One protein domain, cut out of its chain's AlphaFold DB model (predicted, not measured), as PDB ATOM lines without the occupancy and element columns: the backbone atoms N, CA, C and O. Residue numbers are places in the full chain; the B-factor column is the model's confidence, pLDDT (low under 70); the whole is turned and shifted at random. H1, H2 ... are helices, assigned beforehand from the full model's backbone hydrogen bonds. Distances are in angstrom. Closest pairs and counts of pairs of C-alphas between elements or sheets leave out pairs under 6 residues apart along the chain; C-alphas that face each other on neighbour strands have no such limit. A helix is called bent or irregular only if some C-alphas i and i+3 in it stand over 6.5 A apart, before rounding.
ATOM      1  N   ILE A   3     155.273 145.530  74.055       94.69
ATOM      2  CA  ILE A   3     155.404 144.181  73.472       94.69
ATOM      3  C   ILE A   3     154.384 143.203  74.048       94.69
ATOM      4  O   ILE A   3     153.877 143.411  75.145       94.69
ATOM      5  N   ASP A   4     154.126 142.112  73.334       93.88
ATOM      6  CA  ASP A   4     153.429 140.952  73.892       93.88
ATOM      7  C   ASP A   4     154.339 140.260  74.929       93.88
ATOM      8  O   ASP A   4     155.533 140.081  74.691       93.88
ATOM      9  N   SER A   5     153.792 139.873  76.086       94.88
ATOM     10  CA  SER A   5     154.517 139.091  77.100       94.88
ATOM     11  C   SER A   5     154.648 137.617  76.714       94.88
ATOM     12  O   SER A   5     155.409 136.893  77.354       94.88
ATOM     13  N   GLU A   6     153.906 137.180  75.686       94.12
ATOM     14  CA  GLU A   6     153.820 135.827  75.112       94.12
ATOM     15  C   GLU A   6     153.264 134.745  76.053       94.12
ATOM     16  O   GLU A   6     152.538 133.854  75.613       94.12
ATOM     17  N   GLU A   7     153.535 134.862  77.348       94.38
ATOM     18  CA  GLU A   7     153.047 134.016  78.430       94.38
ATOM     19  C   GLU A   7     152.479 134.875  79.568       94.38
ATOM     20  O   GLU A   7     152.869 136.044  79.710       94.38
ATOM     21  N   PRO A   8     151.554 134.326  80.381       94.25
ATOM     22  CA  PRO A   8     151.046 134.996  81.570       94.25
ATOM     23  C   PRO A   8     152.154 135.540  82.465       94.25
ATOM     24  O   PRO A   8     153.084 134.825  82.836       94.25
ATOM     25  N   THR A   9     152.034 136.808  82.843       92.06
ATOM     26  CA  THR A   9     152.976 137.445  83.761       92.06
ATOM     27  C   THR A   9     152.461 137.297  85.191       92.06
ATOM     28  O   THR A   9     151.324 137.664  85.493       92.06
ATOM     29  N   ALA A  10     153.301 136.757  86.077       88.50
ATOM     30  CA  ALA A  10     152.965 136.598  87.493       88.50
ATOM     31  C   ALA A  10     152.937 137.939  88.245       88.50
ATOM     32  O   ALA A  10     152.115 138.134  89.136       88.50
ATOM     33  N   ASP A  11     153.832 138.857  87.873       92.81
ATOM     34  CA  ASP A  11     153.925 140.198  88.439       92.81
ATOM     35  C   ASP A  11     154.204 141.213  87.317       92.81
ATOM     36  O   ASP A  11     155.305 141.212  86.756       92.81
ATOM     37  N   PRO A  12     153.232 142.073  86.956       91.06
ATOM     38  CA  PRO A  12     153.413 143.047  85.886       91.06
ATOM     39  C   PRO A  12     154.467 144.114  86.210       91.06
ATOM     40  O   PRO A  12     154.890 144.803  85.286       91.06
ATOM     41  N   GLU A  13     154.905 144.263  87.467       96.25
ATOM     42  CA  GLU A  13     155.966 145.203  87.854       96.25
ATOM     43  C   GLU A  13     157.386 144.640  87.665       96.25
ATOM     44  O   GLU A  13     158.344 145.410  87.677       96.25
ATOM     45  N   ARG A  14     157.539 143.326  87.438       96.44
ATOM     46  CA  ARG A  14     158.838 142.646  87.247       96.44
ATOM     47  C   ARG A  14     159.031 142.207  85.795       96.44
ATOM     48  O   ARG A  14     159.184 141.022  85.483       96.44
ATOM     49  N   THR A  15     158.969 143.168  84.883       97.00
ATOM     50  CA  THR A  15     158.935 142.926  83.438       97.00
ATOM     51  C   THR A  15     160.245 142.363  82.893       97.00
ATOM     52  O   THR A  15     160.210 141.462  82.053       97.00
ATOM     53  N   TRP A  16     161.398 142.809  83.392       97.19
ATOM     54  CA  TRP A  16     162.691 142.267  82.974       97.19
ATOM     55  C   TRP A  16     162.933 140.853  83.486       97.19
ATOM     56  O   TRP A  16     163.533 140.053  82.772       97.19
ATOM     57  N   ASP A  17     162.436 140.516  84.676       96.88
ATOM     58  CA  ASP A  17     162.526 139.147  85.190       96.88
ATOM     59  C   ASP A  17     161.702 138.184  84.328       96.88
ATOM     60  O   ASP A  17     162.172 137.091  84.004       96.88
ATOM     61  N   HIS A  18     160.506 138.611  83.899       96.69
ATOM     62  CA  HIS A  18     159.676 137.859  82.954       96.69
ATOM     63  C   HIS A  18     160.406 137.635  81.626       96.69
ATOM     64  O   HIS A  18     160.558 136.494  81.190       96.69
ATOM     65  N   LEU A  19     160.930 138.705  81.018       96.94
ATOM     66  CA  LEU A  19     161.677 138.613  79.760       96.94
ATOM     67  C   LEU A  19     162.948 137.771  79.895       96.94
ATOM     68  O   LEU A  19     163.301 137.023  78.983       96.94
ATOM     69  N   LYS A  20     163.638 137.834  81.036       97.00
ATOM     70  CA  LYS A  20     164.819 137.006  81.260       97.00
ATOM     71  C   LYS A  20     164.454 135.531  81.349       97.00
ATOM     72  O   LYS A  20     165.136 134.705  80.745       97.00
ATOM     73  N   ALA A  21     163.402 135.201  82.094       96.25
ATOM     74  CA  ALA A  21     162.963 133.826  82.289       96.25
ATOM     75  C   ALA A  21     162.403 133.204  81.001       96.25
ATOM     76  O   ALA A  21     162.719 132.054  80.699       96.25
ATOM     77  N   ARG A  22     161.605 133.964  80.241       95.19
ATOM     78  CA  ARG A  22     160.919 133.481  79.037       95.19
ATOM     79  C   ARG A  22     161.796 133.559  77.791       95.19
ATOM     80  O   ARG A  22     161.897 132.588  77.045       95.19
ATOM     81  N   ASP A  23     162.416 134.712  77.554       95.44
ATOM     82  CA  ASP A  23     163.123 135.031  76.307       95.44
ATOM     83  C   ASP A  23     164.647 134.989  76.427       95.44
ATOM     84  O   ASP A  23     165.363 135.074  75.426       95.44
ATOM     85  N   GLY A  24     165.168 134.911  77.652       96.75
ATOM     86  CA  GLY A  24     166.599 135.023  77.912       96.75
ATOM     87  C   GLY A  24     167.137 136.450  77.804       96.75
ATOM     88  O   GLY A  24     168.357 136.621  77.871       96.75
ATOM     89  N   TRP A  25     166.275 137.463  77.667       96.25
ATOM     90  CA  TRP A  25     166.701 138.851  77.479       96.25
ATOM     91  C   TRP A  25     167.365 139.390  78.741       96.25
ATOM     92  O   TRP A  25     166.780 139.395  79.821       96.25
ATOM     93  N   ASP A  26     168.599 139.858  78.595       96.38
ATOM     94  CA  ASP A  26     169.285 140.589  79.651       96.38
ATOM     95  C   ASP A  26     168.803 142.032  79.692       96.38
ATOM     96  O   ASP A  26     168.713 142.700  78.658       96.38
ATOM     97  N   ARG A  27     168.532 142.519  80.905       96.56
ATOM     98  CA  ARG A  27     168.212 143.923  81.139       96.56
ATOM     99  C   ARG A  27     169.417 144.799  80.759       96.56
ATOM    100  O   ARG A  27     170.485 144.618  81.352       96.56
ATOM    101  N   PRO A  28     169.278 145.750  79.815       95.88
ATOM    102  CA  PRO A  28     170.344 146.684  79.471       95.88
ATOM    103  C   PRO A  28     170.834 147.506  80.677       95.88
ATOM    104  O   PRO A  28     170.062 147.754  81.611       95.88
ATOM    105  N   PRO A  29     172.087 147.992  80.664       95.94
ATOM    106  CA  PRO A  29     172.543 148.988  81.630       95.94
ATOM    107  C   PRO A  29     171.616 150.211  81.641       95.94
ATOM    108  O   PRO A  29     171.087 150.590  80.598       95.94
ATOM    109  N   ASP A  30     171.419 150.804  82.819       93.75
ATOM    110  CA  ASP A  30     170.591 152.005  83.026       93.75
ATOM    111  C   ASP A  30     169.119 151.871  82.593       93.75
ATOM    112  O   ASP A  30     168.438 152.873  82.366       93.75
ATOM    113  N   SER A  31     168.616 150.635  82.497       94.62
ATOM    114  CA  SER A  31     167.201 150.357  82.244       94.62
ATOM    115  C   SER A  31     166.467 149.842  83.479       94.62
ATOM    116  O   SER A  31     167.051 149.203  84.360       94.62
ATOM    117  N   ASP A  32     165.165 150.121  83.527       95.25
ATOM    118  CA  ASP A  32     164.250 149.702  84.587       95.25
ATOM    119  C   ASP A  32     163.014 148.991  84.010       95.25
ATOM    120  O   ASP A  32     162.811 148.923  82.791       95.25
ATOM    121  N   ASP A  33     162.196 148.415  84.888       96.81
ATOM    122  CA  ASP A  33     160.997 147.675  84.500       96.81
ATOM    123  C   ASP A  33     159.915 148.567  83.873       96.81
ATOM    124  O   ASP A  33     159.059 148.067  83.136       96.81
ATOM    125  N   GLU A  34     159.911 149.878  84.127       96.38
ATOM    126  CA  GLU A  34     158.912 150.809  83.583       96.38
ATOM    127  C   GLU A  34     159.125 151.081  82.091       96.38
ATOM    128  O   GLU A  34     158.206 151.490  81.381       96.38
ATOM    129  N   GLN A  35     160.324 150.805  81.582       94.88
ATOM    130  CA  GLN A  35     160.634 150.905  80.161       94.88
ATOM    131  C   GLN A  35     160.108 149.719  79.342       94.88
ATOM    132  O   GLN A  35     160.099 149.799  78.109       94.88
ATOM    133  N   VAL A  36     159.637 148.645  79.979       96.88
ATOM    134  CA  VAL A  36     158.952 147.525  79.322       96.88
ATOM    135  C   VAL A  36     157.475 147.569  79.700       96.88
ATOM    136  O   VAL A  36     157.100 147.505  80.870       96.88
ATOM    137  N   LEU A  37     156.627 147.685  78.685       96.69
ATOM    138  CA  LEU A  37     155.176 147.727  78.792       96.69
ATOM    139  C   LEU A  37     154.642 146.482  78.084       96.69
ATOM    140  O   LEU A  37     155.020 146.215  76.941       96.69
ATOM    141  N   PHE A  38     153.775 145.722  78.748       96.31
ATOM    142  CA  PHE A  38     153.191 144.525  78.154       96.31
ATOM    143  C   PHE A  38     151.804 144.802  77.581       96.31
ATOM    144  O   PHE A  38     150.926 145.329  78.263       96.31
ATOM    145  N   MET A  39     151.565 144.319  76.364       92.75
ATOM    146  CA  MET A  39     150.241 144.161  75.765       92.75
ATOM    147  C   MET A  39     149.464 142.978  76.359       92.75
ATOM    148  O   MET A  39     148.547 142.465  75.722       92.75
ATOM    149  N   THR A  40     149.790 142.564  77.593       93.62
ATOM    150  CA  THR A  40     149.483 141.245  78.185       93.62
ATOM    151  C   THR A  40     150.146 140.105  77.399       93.62
ATOM    152  O   THR A  40     151.135 140.348  76.717       93.62
ATOM    153  N   THR A  41     149.610 138.882  77.460       92.81
ATOM    154  CA  THR A  41     150.114 137.710  76.724       92.81
ATOM    155  C   THR A  41     150.118 137.894  75.213       92.81
ATOM    156  O   THR A  41     151.015 137.396  74.538       92.81
ATOM    157  N   CYS A  42     149.125 138.602  74.677       94.38
ATOM    158  CA  CYS A  42     149.036 138.976  73.272       94.38
ATOM    159  C   CYS A  42     148.045 140.128  73.080       94.38
ATOM    160  O   CYS A  42     147.105 140.286  73.866       94.38
ATOM    161  N   MET A  43     148.172 140.871  71.978       93.81
ATOM    162  CA  MET A  43     147.202 141.913  71.613       93.81
ATOM    163  C   MET A  43     145.742 141.431  71.568       93.81
ATOM    164  O   MET A  43     144.814 142.209  71.803       93.81
ATOM    165  N   GLU A  44     145.506 140.150  71.265       96.12
ATOM    166  CA  GLU A  44     144.159 139.585  71.220       96.12
ATOM    167  C   GLU A  44     143.488 139.538  72.596       96.12
ATOM    168  O   GLU A  44     142.259 139.556  72.664       96.12
ATOM    169  N   THR A  45     144.251 139.562  73.688       97.00
ATOM    170  CA  THR A  45     143.710 139.667  75.048       97.00
ATOM    171  C   THR A  45     143.049 141.022  75.270       97.00
ATOM    172  O   THR A  45     141.952 141.069  75.826       97.00
ATOM    173  N   TRP A  46     143.634 142.118  74.767       97.06
ATOM    174  CA  TRP A  46     142.995 143.441  74.797       97.06
ATOM    175  C   TRP A  46     141.694 143.440  73.989       97.06
ATOM    176  O   TRP A  46     140.652 143.889  74.465       97.06
ATOM    177  N   ILE A  47     141.733 142.870  72.781       96.81
ATOM    178  CA  ILE A  47     140.565 142.792  71.893       96.81
ATOM    179  C   ILE A  47     139.455 141.944  72.510       96.81
ATOM    180  O   ILE A  47     138.286 142.322  72.467       96.81
ATOM    181  N   ALA A  48     139.805 140.797  73.091       97.00
ATOM    182  CA  ALA A  48     138.857 139.965  73.800       97.00
ATOM    183  C   ALA A  48     138.278 140.738  74.996       97.00
ATOM    184  O   ALA A  48     137.067 140.767  75.165       97.00
ATOM    185  N   CYS A  49     139.093 141.413  75.795       97.44
ATOM    186  CA  CYS A  49     138.617 142.125  76.975       97.44
ATOM    187  C   CYS A  49     137.455 143.099  76.681       97.44
ATOM    188  O   CYS A  49     136.434 143.073  77.372       97.44
ATOM    189  N   ASP A  50     137.551 143.901  75.617       97.50
ATOM    190  CA  ASP A  50     136.518 144.882  75.272       97.50
ATOM    191  C   ASP A  50     135.352 144.283  74.460       97.50
ATOM    192  O   ASP A  50     135.211 144.439  73.239       97.50
ATOM    193  N   ARG A  51     134.438 143.627  75.184       96.62
ATOM    194  CA  ARG A  51     133.188 143.083  74.624       96.62
ATOM    195  C   ARG A  51     132.311 144.164  73.982       96.62
ATOM    196  O   ARG A  51     131.599 143.880  73.020       96.62
ATOM    197  N   GLY A  52     132.356 145.398  74.487       96.94
ATOM    198  CA  GLY A  52     131.571 146.513  73.961       96.94
ATOM    199  C   GLY A  52     131.995 146.888  72.542       96.94
ATOM    200  O   GLY A  52     131.152 147.005  71.649       96.94
ATOM    201  N   THR A  53     133.300 147.014  72.310       97.00
ATOM    202  CA  THR A  53     133.861 147.279  70.980       97.00
ATOM    203  C   THR A  53     133.630 146.118  70.033       97.00
ATOM    204  O   THR A  53     133.210 146.342  68.896       97.00
ATOM    205  N   LEU A  54     133.797 144.881  70.504       96.88
ATOM    206  CA  LEU A  54     133.496 143.692  69.714       96.88
ATOM    207  C   LEU A  54     132.036 143.663  69.228       96.88
ATOM    208  O   LEU A  54     131.800 143.456  68.037       96.88
ATOM    209  N   ARG A  55     131.060 143.954  70.101       96.81
ATOM    210  CA  ARG A  55     129.637 144.072  69.725       96.81
ATOM    211  C   ARG A  55     129.398 145.160  68.684       96.81
ATOM    212  O   ARG A  55     128.675 144.934  67.719       96.81
ATOM    213  N   ARG A  56     130.002 146.340  68.858       96.25
ATOM    214  CA  ARG A  56     129.855 147.463  67.914       96.25
ATOM    215  C   ARG A  56     130.481 147.163  66.553       96.25
ATOM    216  O   ARG A  56     129.926 147.558  65.534       96.25
ATOM    217  N   HIS A  57     131.628 146.487  66.533       95.25
ATOM    218  CA  HIS A  57     132.375 146.210  65.309       95.25
ATOM    219  C   HIS A  57     131.796 145.021  64.524       95.25
ATOM    220  O   HIS A  57     131.616 145.115  63.313       95.25
ATOM    221  N   TYR A  58     131.475 143.916  65.201       95.25
ATOM    222  CA  TYR A  58     130.994 142.686  64.561       95.25
ATOM    223  C   TYR A  58     129.462 142.569  64.503       95.25
ATOM    224  O   TYR A  58     128.929 141.748  63.745       95.25
ATOM    225  N   GLY A  59     128.745 143.401  65.261       94.50
ATOM    226  CA  GLY A  59     127.288 143.410  65.309       94.50
ATOM    227  C   GLY A  59     126.711 142.143  65.955       94.50
ATOM    228  O   GLY A  59     127.391 141.477  66.730       94.50
ATOM    229  N   PRO A  60     125.463 141.762  65.629       92.62
ATOM    230  CA  PRO A  60     124.766 140.649  66.284       92.62
ATOM    231  C   PRO A  60     125.323 139.256  65.943       92.62
ATOM    232  O   PRO A  60     124.885 138.268  66.523       92.62
ATOM    233  N   ASN A  61     126.261 139.155  64.997       94.06
ATOM    234  CA  ASN A  61     126.797 137.873  64.527       94.06
ATOM    235  C   ASN A  61     127.972 137.356  65.369       94.06
ATOM    236  O   ASN A  61     128.426 136.231  65.148       94.06
ATOM    237  N   ILE A  62     128.475 138.157  66.314       97.19
ATOM    238  CA  ILE A  62     129.528 137.712  67.223       97.19
ATOM    239  C   ILE A  62     128.975 136.725  68.255       97.19
ATOM    240  O   ILE A  62     127.987 136.982  68.940       97.19
ATOM    241  N   GLN A  63     129.655 135.593  68.405       97.75
ATOM    242  CA  GLN A  63     129.372 134.609  69.436       97.75
ATOM    243  C   GLN A  63     130.192 134.921  70.697       97.75
ATOM    244  O   GLN A  63     131.213 134.289  70.959       97.75
ATOM    245  N   GLU A  64     129.738 135.875  71.509       96.25
ATOM    246  CA  GLU A  64     130.442 136.254  72.747       96.25
ATOM    247  C   GLU A  64     130.609 135.111  73.746       96.25
ATOM    248  O   GLU A  64     131.581 135.091  74.492       96.25
ATOM    249  N   SER A  65     129.709 134.129  73.733       96.44
ATOM    250  CA  SER A  65     129.823 132.937  74.578       96.44
ATOM    251  C   SER A  65     131.029 132.054  74.245       96.44
ATOM    252  O   SER A  65     131.397 131.215  75.060       96.44
ATOM    253  N   ALA A  66     131.644 132.222  73.068       96.94
ATOM    254  CA  ALA A  66     132.894 131.546  72.719       96.94
ATOM    255  C   ALA A  66     134.122 132.227  73.339       96.94
ATOM    256  O   ALA A  66     135.214 131.667  73.311       96.94
ATOM    257  N   LEU A  67     133.958 133.438  73.872       97.25
ATOM    258  CA  LEU A  67     135.051 134.203  74.430       97.25
ATOM    259  C   LEU A  67     135.308 133.816  75.896       97.25
ATOM    260  O   LEU A  67     134.381 133.452  76.622       97.25
ATOM    261  N   PRO A  68     136.559 133.926  76.368       95.69
ATOM    262  CA  PRO A  68     136.899 133.611  77.748       95.69
ATOM    263  C   PRO A  68     136.196 134.544  78.756       95.69
ATOM    264  O   PRO A  68     135.979 135.721  78.466       95.69
ATOM    265  N   PRO A  69     135.899 134.072  79.977       95.75
ATOM    266  CA  PRO A  69     135.608 134.942  81.112       95.75
ATOM    267  C   PRO A  69     136.635 136.072  81.257       95.75
ATOM    268  O   PRO A  69     137.823 135.862  81.027       95.75
ATOM    269  N   LEU A  70     136.164 137.257  81.659       95.62
ATOM    270  CA  LEU A  70     137.028 138.419  81.911       95.62
ATOM    271  C   LEU A  70     137.888 138.245  83.171       95.62
ATOM    272  O   LEU A  70     138.971 138.810  83.255       95.62
ATOM    273  N   HIS A  71     137.413 137.450  84.132       92.81
ATOM    274  CA  HIS A  71     138.188 137.079  85.312       92.81
ATOM    275  C   HIS A  71     139.467 136.345  84.896       92.81
ATOM    276  O   HIS A  71     139.393 135.349  84.171       92.81
ATOM    277  N   ASP A  72     140.610 136.843  85.366       89.12
ATOM    278  CA  ASP A  72     141.954 136.337  85.069       89.12
ATOM    279  C   ASP A  72     142.236 136.144  83.572       89.12
ATOM    280  O   ASP A  72     142.960 135.232  83.172       89.12
ATOM    281  N   ILE A  73     141.660 136.988  82.708       94.69
ATOM    282  CA  ILE A  73     141.857 136.860  81.259       94.69
ATOM    283  C   ILE A  73     143.339 136.992  80.858       94.69
ATOM    284  O   ILE A  73     143.770 136.319  79.927       94.69
ATOM    285  N   GLU A  74     144.132 137.774  81.602       93.56
ATOM    286  CA  GLU A  74     145.588 137.910  81.420       93.56
ATOM    287  C   GLU A  74     146.375 136.646  81.783       93.56
ATOM    288  O   GLU A  74     147.511 136.489  81.347       93.56
ATOM    289  N   GLN A  75     145.785 135.733  82.559       94.12
ATOM    290  CA  GLN A  75     146.438 134.491  82.982       94.12
ATOM    291  C   GLN A  75     146.217 133.336  82.001       94.12
ATOM    292  O   GLN A  75     146.610 132.195  82.250       94.12
ATOM    293  N   ARG A  76     145.560 133.609  80.872       94.50
ATOM    294  CA  ARG A  76     145.272 132.610  79.847       94.50
ATOM    295  C   ARG A  76     146.391 132.534  78.825       94.50
ATOM    296  O   ARG A  76     146.959 133.546  78.417       94.50
ATOM    297  N   ASP A  77     146.627 131.315  78.353       94.62
ATOM    298  CA  ASP A  77     147.509 131.059  77.222       94.62
ATOM    299  C   ASP A  77     147.069 131.854  75.980       94.62
ATOM    300  O   ASP A  77     145.875 131.954  75.670       94.62
ATOM    301  N   ARG A  78     148.046 132.399  75.248       94.75
ATOM    302  CA  ARG A  78     147.771 133.250  74.088       94.75
ATOM    303  C   ARG A  78     147.041 132.520  72.959       94.75
ATOM    304  O   ARG A  78     146.203 133.132  72.301       94.75
ATOM    305  N   HIS A  79     147.297 131.228  72.742       95.56
ATOM    306  CA  HIS A  79     146.589 130.455  71.719       95.56
ATOM    307  C   HIS A  79     145.130 130.270  72.121       95.56
ATOM    308  O   HIS A  79     144.246 130.467  71.297       95.56
ATOM    309  N   ALA A  80     144.856 130.012  73.404       95.56
ATOM    310  CA  ALA A  80     143.484 129.914  73.896       95.56
ATOM    311  C   ALA A  80     142.689 131.216  73.682       95.56
ATOM    312  O   ALA A  80     141.509 131.168  73.332       95.56
ATOM    313  N   ILE A  81     143.321 132.381  73.862       96.75
ATOM    314  CA  ILE A  81     142.705 133.683  73.566       96.75
ATOM    315  C   ILE A  81     142.473 133.863  72.059       96.75
ATOM    316  O   ILE A  81     141.372 134.238  71.647       96.75
ATOM    317  N   GLN A  82     143.490 133.585  71.241       95.44
ATOM    318  CA  GLN A  82     143.434 133.732  69.784       95.44
ATOM    319  C   GLN A  82     142.368 132.824  69.160       95.44
ATOM    320  O   GLN A  82     141.538 133.296  68.379       95.44
ATOM    321  N   ASP A  83     142.330 131.555  69.560       96.06
ATOM    322  CA  ASP A  83     141.349 130.574  69.100       96.06
ATOM    323  C   ASP A  83     139.936 130.977  69.522       96.06
ATOM    324  O   ASP A  83     139.012 130.957  68.708       96.06
ATOM    325  N   ALA A  84     139.754 131.421  70.770       97.00
ATOM    326  CA  ALA A  84     138.463 131.904  71.247       97.00
ATOM    327  C   ALA A  84     137.972 133.123  70.451       97.00
ATOM    328  O   ALA A  84     136.796 133.189  70.086       97.00
ATOM    329  N   LEU A  85     138.857 134.071  70.132       96.75
ATOM    330  CA  LEU A  85     138.516 135.255  69.342       96.75
ATOM    331  C   LEU A  85     138.182 134.901  67.883       96.75
ATOM    332  O   LEU A  85     137.196 135.398  67.325       96.75
ATOM    333  N   PHE A  86     138.950 133.995  67.276       95.81
ATOM    334  CA  PHE A  86     138.644 133.453  65.953       95.81
ATOM    335  C   PHE A  86     137.278 132.756  65.952       95.81
ATOM    336  O   PHE A  86     136.414 133.045  65.121       95.81
ATOM    337  N   HIS A  87     137.029 131.892  66.937       97.31
ATOM    338  CA  HIS A  87     135.761 131.191  67.076       97.31
ATOM    339  C   HIS A  87     134.585 132.132  67.321       97.31
ATOM    340  O   HIS A  87     133.528 131.911  66.729       97.31
ATOM    341  N   ALA A  88     134.745 133.166  68.143       97.94
ATOM    342  CA  ALA A  88     133.691 134.135  68.428       97.94
ATOM    343  C   ALA A  88     133.267 134.922  67.186       97.94
ATOM    344  O   ALA A  88     132.105 135.296  67.054       97.94
ATOM    345  N   THR A  89     134.190 135.148  66.255       97.25
ATOM    346  CA  THR A  89     133.956 135.991  65.076       97.25
ATOM    347  C   THR A  89     133.713 135.201  63.789       97.25
ATOM    348  O   THR A  89     133.424 135.802  62.759       97.25
ATOM    349  N   ARG A  90     133.770 133.861  63.825       96.12
ATOM    350  CA  ARG A  90     133.719 132.990  62.632       96.12
ATOM    351  C   ARG A  90     132.482 133.155  61.743       96.12
ATOM    352  O   ARG A  90     132.558 132.896  60.549       96.12
ATOM    353  N   ASN A  91     131.357 133.574  62.324       95.31
ATOM    354  CA  ASN A  91     130.091 133.783  61.614       95.31
ATOM    355  C   ASN A  91     129.875 135.251  61.202       95.31
ATOM    356  O   ASN A  91     128.859 135.585  60.593       95.31
ATOM    357  N   CYS A  92     130.802 136.145  61.543       95.50
ATOM    358  CA  CYS A  92     130.738 137.547  61.158       95.50
ATOM    359  C   CYS A  92     131.126 137.715  59.686       95.50
ATOM    360  O   CYS A  92     131.926 136.958  59.143       95.50
ATOM    361  N   ARG A  93     130.616 138.772  59.041       91.50
ATOM    362  CA  ARG A  93     130.939 139.089  57.638       91.50
ATOM    363  C   ARG A  93     132.441 139.292  57.400       91.50
ATOM    364  O   ARG A  93     132.934 138.991  56.319       91.50
ATOM    365  N   ASN A  94     133.140 139.824  58.399       90.50
ATOM    366  CA  ASN A  94     134.582 140.035  58.389       90.50
ATOM    367  C   ASN A  94     135.173 139.387  59.651       90.50
ATOM    368  O   ASN A  94     135.331 140.094  60.635       90.50
ATOM    369  N   PRO A  95     135.406 138.064  59.699       93.25
ATOM    370  CA  PRO A  95     135.896 137.396  60.909       93.25
ATOM    371  C   PRO A  95     137.276 137.924  61.320       93.25
ATOM    372  O   PRO A  95     138.053 138.373  60.473       93.25
ATOM    373  N   TYR A  96     137.600 137.862  62.612       94.00
ATOM    374  CA  TYR A  96     138.903 138.283  63.119       94.00
ATOM    375  C   TYR A  96     140.033 137.481  62.457       94.00
ATOM    376  O   TYR A  96     139.988 136.249  62.398       94.00
ATOM    377  N   ARG A  97     141.057 138.186  61.969       88.44
ATOM    378  CA  ARG A  97     142.293 137.619  61.425       88.44
ATOM    379  C   ARG A  97     143.477 138.487  61.838       88.44
ATOM    380  O   ARG A  97     143.553 139.662  61.466       88.44
ATOM    381  N   LYS A  98     144.426 137.878  62.552       82.88
ATOM    382  CA  LYS A  98     145.671 138.533  62.968       82.88
ATOM    383  C   LYS A  98     146.375 139.171  61.764       82.88
ATOM    384  O   LYS A  98     146.493 138.555  60.706       82.88
ATOM    385  N   GLY A  99     146.797 140.424  61.920       81.25
ATOM    386  CA  GLY A  99     147.519 141.209  60.915       81.25
ATOM    387  C   GLY A  99     146.644 141.892  59.859       81.25
ATOM    388  O   GLY A  99     147.044 142.935  59.352       81.25
ATOM    389  N   TRP A 100     145.456 141.365  59.536       77.56
ATOM    390  CA  TRP A 100     144.622 141.948  58.477       77.56
ATOM    391  C   TRP A 100     143.627 142.982  59.008       77.56
ATOM    392  O   TRP A 100     143.665 144.138  58.598       77.56
ATOM    393  N   ASN A 101     142.752 142.590  59.935       82.12
ATOM    394  CA  ASN A 101     141.761 143.487  60.548       82.12
ATOM    395  C   ASN A 101     142.017 143.728  62.041       82.12
ATOM    396  O   ASN A 101     141.251 144.431  62.698       82.12
ATOM    397  N   SER A 102     143.114 143.190  62.583       86.06
ATOM    398  CA  SER A 102     143.449 143.309  64.002       86.06
ATOM    399  C   SER A 102     143.683 144.761  64.429       86.06
ATOM    400  O   SER A 102     143.191 145.165  65.478       86.06
ATOM    401  N   PHE A 103     144.354 145.567  63.598       89.31
ATOM    402  CA  PHE A 103     144.614 146.981  63.889       89.31
ATOM    403  C   PHE A 103     143.351 147.847  63.878       89.31
ATOM    404  O   PHE A 103     143.255 148.795  64.653       89.31
ATOM    405  N   GLU A 104     142.366 147.512  63.038       92.00
ATOM    406  CA  GLU A 104     141.095 148.243  62.991       92.00
ATOM    407  C   GLU A 104     140.323 148.087  64.304       92.00
ATOM    408  O   GLU A 104     139.787 149.063  64.825       92.00
ATOM    409  N   VAL A 105     140.278 146.867  64.847       94.25
ATOM    410  CA  VAL A 105     139.613 146.601  66.129       94.25
ATOM    411  C   VAL A 105     140.428 147.177  67.285       94.25
ATOM    412  O   VAL A 105     139.857 147.839  68.146       94.25
ATOM    413  N   LEU A 106     141.754 146.992  67.267       94.19
ATOM    414  CA  LEU A 106     142.674 147.521  68.280       94.19
ATOM    415  C   LEU A 106     142.537 149.043  68.441       94.19
ATOM    416  O   LEU A 106     142.462 149.538  69.559       94.19
ATOM    417  N   GLY A 107     142.438 149.787  67.334       94.44
ATOM    418  CA  GLY A 107     142.291 151.246  67.352       94.44
ATOM    419  C   GLY A 107     140.925 151.760  67.826       94.44
ATOM    420  O   GLY A 107     140.735 152.970  67.911       94.44
ATOM    421  N   ARG A 108     139.962 150.871  68.097       96.50
ATOM    422  CA  ARG A 108     138.616 151.218  68.586       96.50
ATOM    423  C   ARG A 108     138.370 150.802  70.032       96.50
ATOM    424  O   ARG A 108     137.273 151.059  70.524       96.50
ATOM    425  N   LEU A 109     139.330 150.121  70.661       97.25
ATOM    426  CA  LEU A 109     139.184 149.640  72.030       97.25
ATOM    427  C   LEU A 109     139.007 150.812  72.992       97.25
ATOM    428  O   LEU A 109     139.616 151.866  72.823       97.25
ATOM    429  N   ASP A 110     138.174 150.594  73.999       97.56
ATOM    430  CA  ASP A 110     137.932 151.527  75.085       97.56
ATOM    431  C   ASP A 110     138.984 151.337  76.196       97.56
ATOM    432  O   ASP A 110     138.977 150.296  76.865       97.56
ATOM    433  N   PRO A 111     139.882 152.318  76.424       96.19
ATOM    434  CA  PRO A 111     140.930 152.213  77.437       96.19
ATOM    435  C   PRO A 111     140.399 151.983  78.855       96.19
ATOM    436  O   PRO A 111     141.034 151.262  79.621       96.19
ATOM    437  N   GLU A 112     139.235 152.542  79.198       97.06
ATOM    438  CA  GLU A 112     138.634 152.387  80.531       97.06
ATOM    439  C   GLU A 112     138.217 150.931  80.776       97.06
ATOM    440  O   GLU A 112     138.448 150.361  81.844       97.06
ATOM    441  N   THR A 113     137.673 150.279  79.743       96.69
ATOM    442  CA  THR A 113     137.341 148.851  79.792       96.69
ATOM    443  C   THR A 113     138.598 147.991  79.954       96.69
ATOM    444  O   THR A 113     138.590 147.025  80.720       96.69
ATOM    445  N   LEU A 114     139.692 148.327  79.261       96.75
ATOM    446  CA  LEU A 114     140.956 147.594  79.389       96.75
ATOM    447  C   LEU A 114     141.546 147.747  80.792       96.75
ATOM    448  O   LEU A 114     141.909 146.757  81.420       96.75
ATOM    449  N   GLU A 115     141.590 148.962  81.328       96.19
ATOM    450  CA  GLU A 115     142.122 149.221  82.664       96.19
ATOM    451  C   GLU A 115     141.330 148.521  83.778       96.19
ATOM    452  O   GLU A 115     141.915 148.054  84.762       96.19
ATOM    453  N   ALA A 116     140.009 148.405  83.633       95.69
ATOM    454  CA  ALA A 116     139.162 147.731  84.613       95.69
ATOM    455  C   ALA A 116     139.516 146.241  84.781       95.69
ATOM    456  O   ALA A 116     139.340 145.681  85.865       95.69
ATOM    457  N   HIS A 117     140.043 145.602  83.736       95.38
ATOM    458  CA  HIS A 117     140.214 144.149  83.680       95.38
ATOM    459  C   HIS A 117     141.663 143.680  83.530       95.38
ATOM    460  O   HIS A 117     141.946 142.529  83.851       95.38
ATOM    461  N   LEU A 118     142.567 144.539  83.058       96.19
ATOM    462  CA  LEU A 118     143.927 144.163  82.684       96.19
ATOM    463  C   LEU A 118     144.943 144.898  83.566       96.19
ATOM    464  O   LEU A 118     145.125 146.115  83.457       96.19
ATOM    465  N   ALA A 119     145.613 144.167  84.456       95.50
ATOM    466  CA  ALA A 119     146.622 144.718  85.351       95.50
ATOM    467  C   ALA A 119     147.823 145.279  84.576       95.50
ATOM    468  O   ALA A 119     148.313 146.357  84.921       95.50
ATOM    469  N   ALA A 120     148.255 144.617  83.496       96.12
ATOM    470  CA  ALA A 120     149.354 145.112  82.669       96.12
ATOM    471  C   ALA A 120     148.974 146.406  81.927       96.12
ATOM    472  O   ALA A 120     149.800 147.315  81.797       96.12
ATOM    473  N   PHE A 121     147.712 146.535  81.494       96.56
ATOM    474  CA  PHE A 121     147.219 147.771  80.880       96.56
ATOM    475  C   PHE A 121     147.139 148.908  81.902       96.56
ATOM    476  O   PHE A 121     147.610 150.009  81.628       96.56
ATOM    477  N   ARG A 122     146.620 148.640  83.106       96.62
ATOM    478  CA  ARG A 122     146.576 149.624  84.198       96.62
ATOM    479  C   ARG A 122     147.965 150.142  84.553       96.62
ATOM    480  O   ARG A 122     148.160 151.348  84.677       96.62
ATOM    481  N   ARG A 123     148.942 149.237  84.658       96.81
ATOM    482  CA  ARG A 123     150.349 149.597  84.857       96.81
ATOM    483  C   ARG A 123     150.868 150.478  83.723       96.81
ATOM    484  O   ARG A 123     151.484 151.506  83.979       96.81
ATOM    485  N   THR A 124     150.598 150.084  82.479       96.06
ATOM    486  CA  THR A 124     150.996 150.848  81.292       96.06
ATOM    487  C   THR A 124     150.426 152.262  81.336       96.06
ATOM    488  O   THR A 124     151.174 153.217  81.146       96.06
ATOM    489  N   ARG A 125     149.133 152.411  81.650       95.81
ATOM    490  CA  ARG A 125     148.479 153.718  81.748       95.81
ATOM    491  C   ARG A 125     149.124 154.591  82.823       95.81
ATOM    492  O   ARG A 125     149.549 155.691  82.503       95.81
ATOM    493  N   ARG A 126     149.310 154.057  84.038       96.94
ATOM    494  CA  ARG A 126     149.995 154.753  85.144       96.94
ATOM    495  C   ARG A 126     151.363 155.302  84.723       96.94
ATOM    496  O   ARG A 126     151.631 156.479  84.912       96.94
ATOM    497  N   ILE A 127     152.211 154.461  84.128       96.75
ATOM    498  CA  ILE A 127     153.573 154.850  83.727       96.75
ATOM    499  C   ILE A 127     153.548 155.938  82.649       96.75
ATOM    500  O   ILE A 127     154.333 156.884  82.700       96.75
ATOM    501  N   LEU A 128     152.672 155.799  81.651       94.69
ATOM    502  CA  LEU A 128     152.555 156.788  80.582       94.69
ATOM    503  C   LEU A 128     152.026 158.122  81.117       94.69
ATOM    504  O   LEU A 128     152.568 159.164  80.754       94.69
ATOM    505  N   ASP A 129     151.045 158.089  82.019       94.94
ATOM    506  CA  ASP A 129     150.510 159.280  82.680       94.94
ATOM    507  C   ASP A 129     151.556 159.976  83.559       94.94
ATOM    508  O   ASP A 129     151.529 161.192  83.673       94.94
ATOM    509  N   GLU A 130     152.497 159.247  84.163       95.44
ATOM    510  CA  GLU A 130     153.577 159.832  84.970       95.44
ATOM    511  C   GLU A 130     154.718 160.407  84.112       95.44
ATOM    512  O   GLU A 130     155.329 161.406  84.491       95.44
ATOM    513  N   LYS A 131     155.030 159.786  82.963       90.94
ATOM    514  CA  LYS A 131     156.211 160.131  82.144       90.94
ATOM    515  C   LYS A 131     155.935 161.057  80.954       90.94
ATOM    516  O   LYS A 131     156.894 161.567  80.378       90.94
ATOM    517  N   LEU A 132     154.677 161.231  80.540       86.94
ATOM    518  CA  LEU A 132     154.296 162.067  79.387       86.94
ATOM    519  C   LEU A 132     153.663 163.418  79.770       86.94
ATOM    520  O   LEU A 132     153.171 164.119  78.883       86.94
ATOM    521  N   GLN A 133     153.673 163.778  81.056       64.44
ATOM    522  CA  GLN A 133     153.319 165.121  81.545       64.44
ATOM    523  C   GLN A 133     154.512 166.069  81.416       64.44
ATOM    524  O   GLN A 133     154.272 167.257  81.105       64.44
TER     525      GLN A 133
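Overview. This is residues 3 to 133 of the 133 residues of an uncharacterized protein of hydrocarbon metagenome (UniProt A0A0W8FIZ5). A cluster of short helices is gathered round H2, which sits in the middle with H4, H5 and H6 packed on it; H3 lies at one end of the long axis, near H5. At the other end H1 touches no helix, with the loop of residues 24 to 42 running out past it to Pro 29 and back to H2, while H7 runs off from a corner with H6. The printed part has 131 residues with seven named helices, H1 to H7 in order, and no named strand. The class is all helix, though these helices hold 64 of the 131 residues, under half. The whole is compact, with a radius of gyration of the C-alphas of 15.4 A, and only just elongated, spanning 50 by 33 by 27 A.

Arrangement. The longest helix is H7, residues 119 to 131. With its residues 121 to 125 alone it touches H6, residues 111 to 117, only at the corner by their link: the closest C-alphas, of Glu 115 and Arg 122, are 4.7 A apart, and the lines stand at a steep tilt of 45 degrees, opposite ways. H6 touches the hub, H2, residues 43 to 49, about perpendicular at 77 degrees; their closest C-alphas, of Cys 49 and Leu 114, are 6.4 A apart. H2 also touches H4, residues 78 to 89, at a steep tilt of 58 degrees, the same way, with the C-alphas of Glu 44 and Gln 82 closest at 6.1 A. H2 touches H5, residues 102 to 106, closest at the C-alphas of Ile 47 and Leu 106, 6.3 A. H3, residues 51 to 61, only just touches H5, with 3 pairs of C-alphas within 8 A, the closest those of His 57 and Val 105 at 7.3 A. H1, residues 15 to 23, is apart from H7, among others. Every O i to N i+4 pair is within hydrogen-bond range in H1, H2, H4, H5 and H7; in H3 5 of 7 are, in H6 2 of 3.

Along the chain. H7 measures 18.4 A, H4 16.7 A, H3 13.0 A and H1 11.4 A; H6, H2 and H5 are shorter. H3 is irregular: C-alphas 57 and 60 are 9.5 A apart. C-alpha 15 opens H1 at (158.935, 142.926, 83.438), and C-alpha 131 ends H7 at (156.211, 160.131, 82.144).

Size, cuts and confidence. The two C-alphas farthest apart, of Pro 29 and Pro 60, are 50.9 A apart. The links H1 to H2, H3 to H4 and H4 to H5 are long. The printed part has no cut; its mean pLDDT is 94.5, and residue 133 alone is under 70.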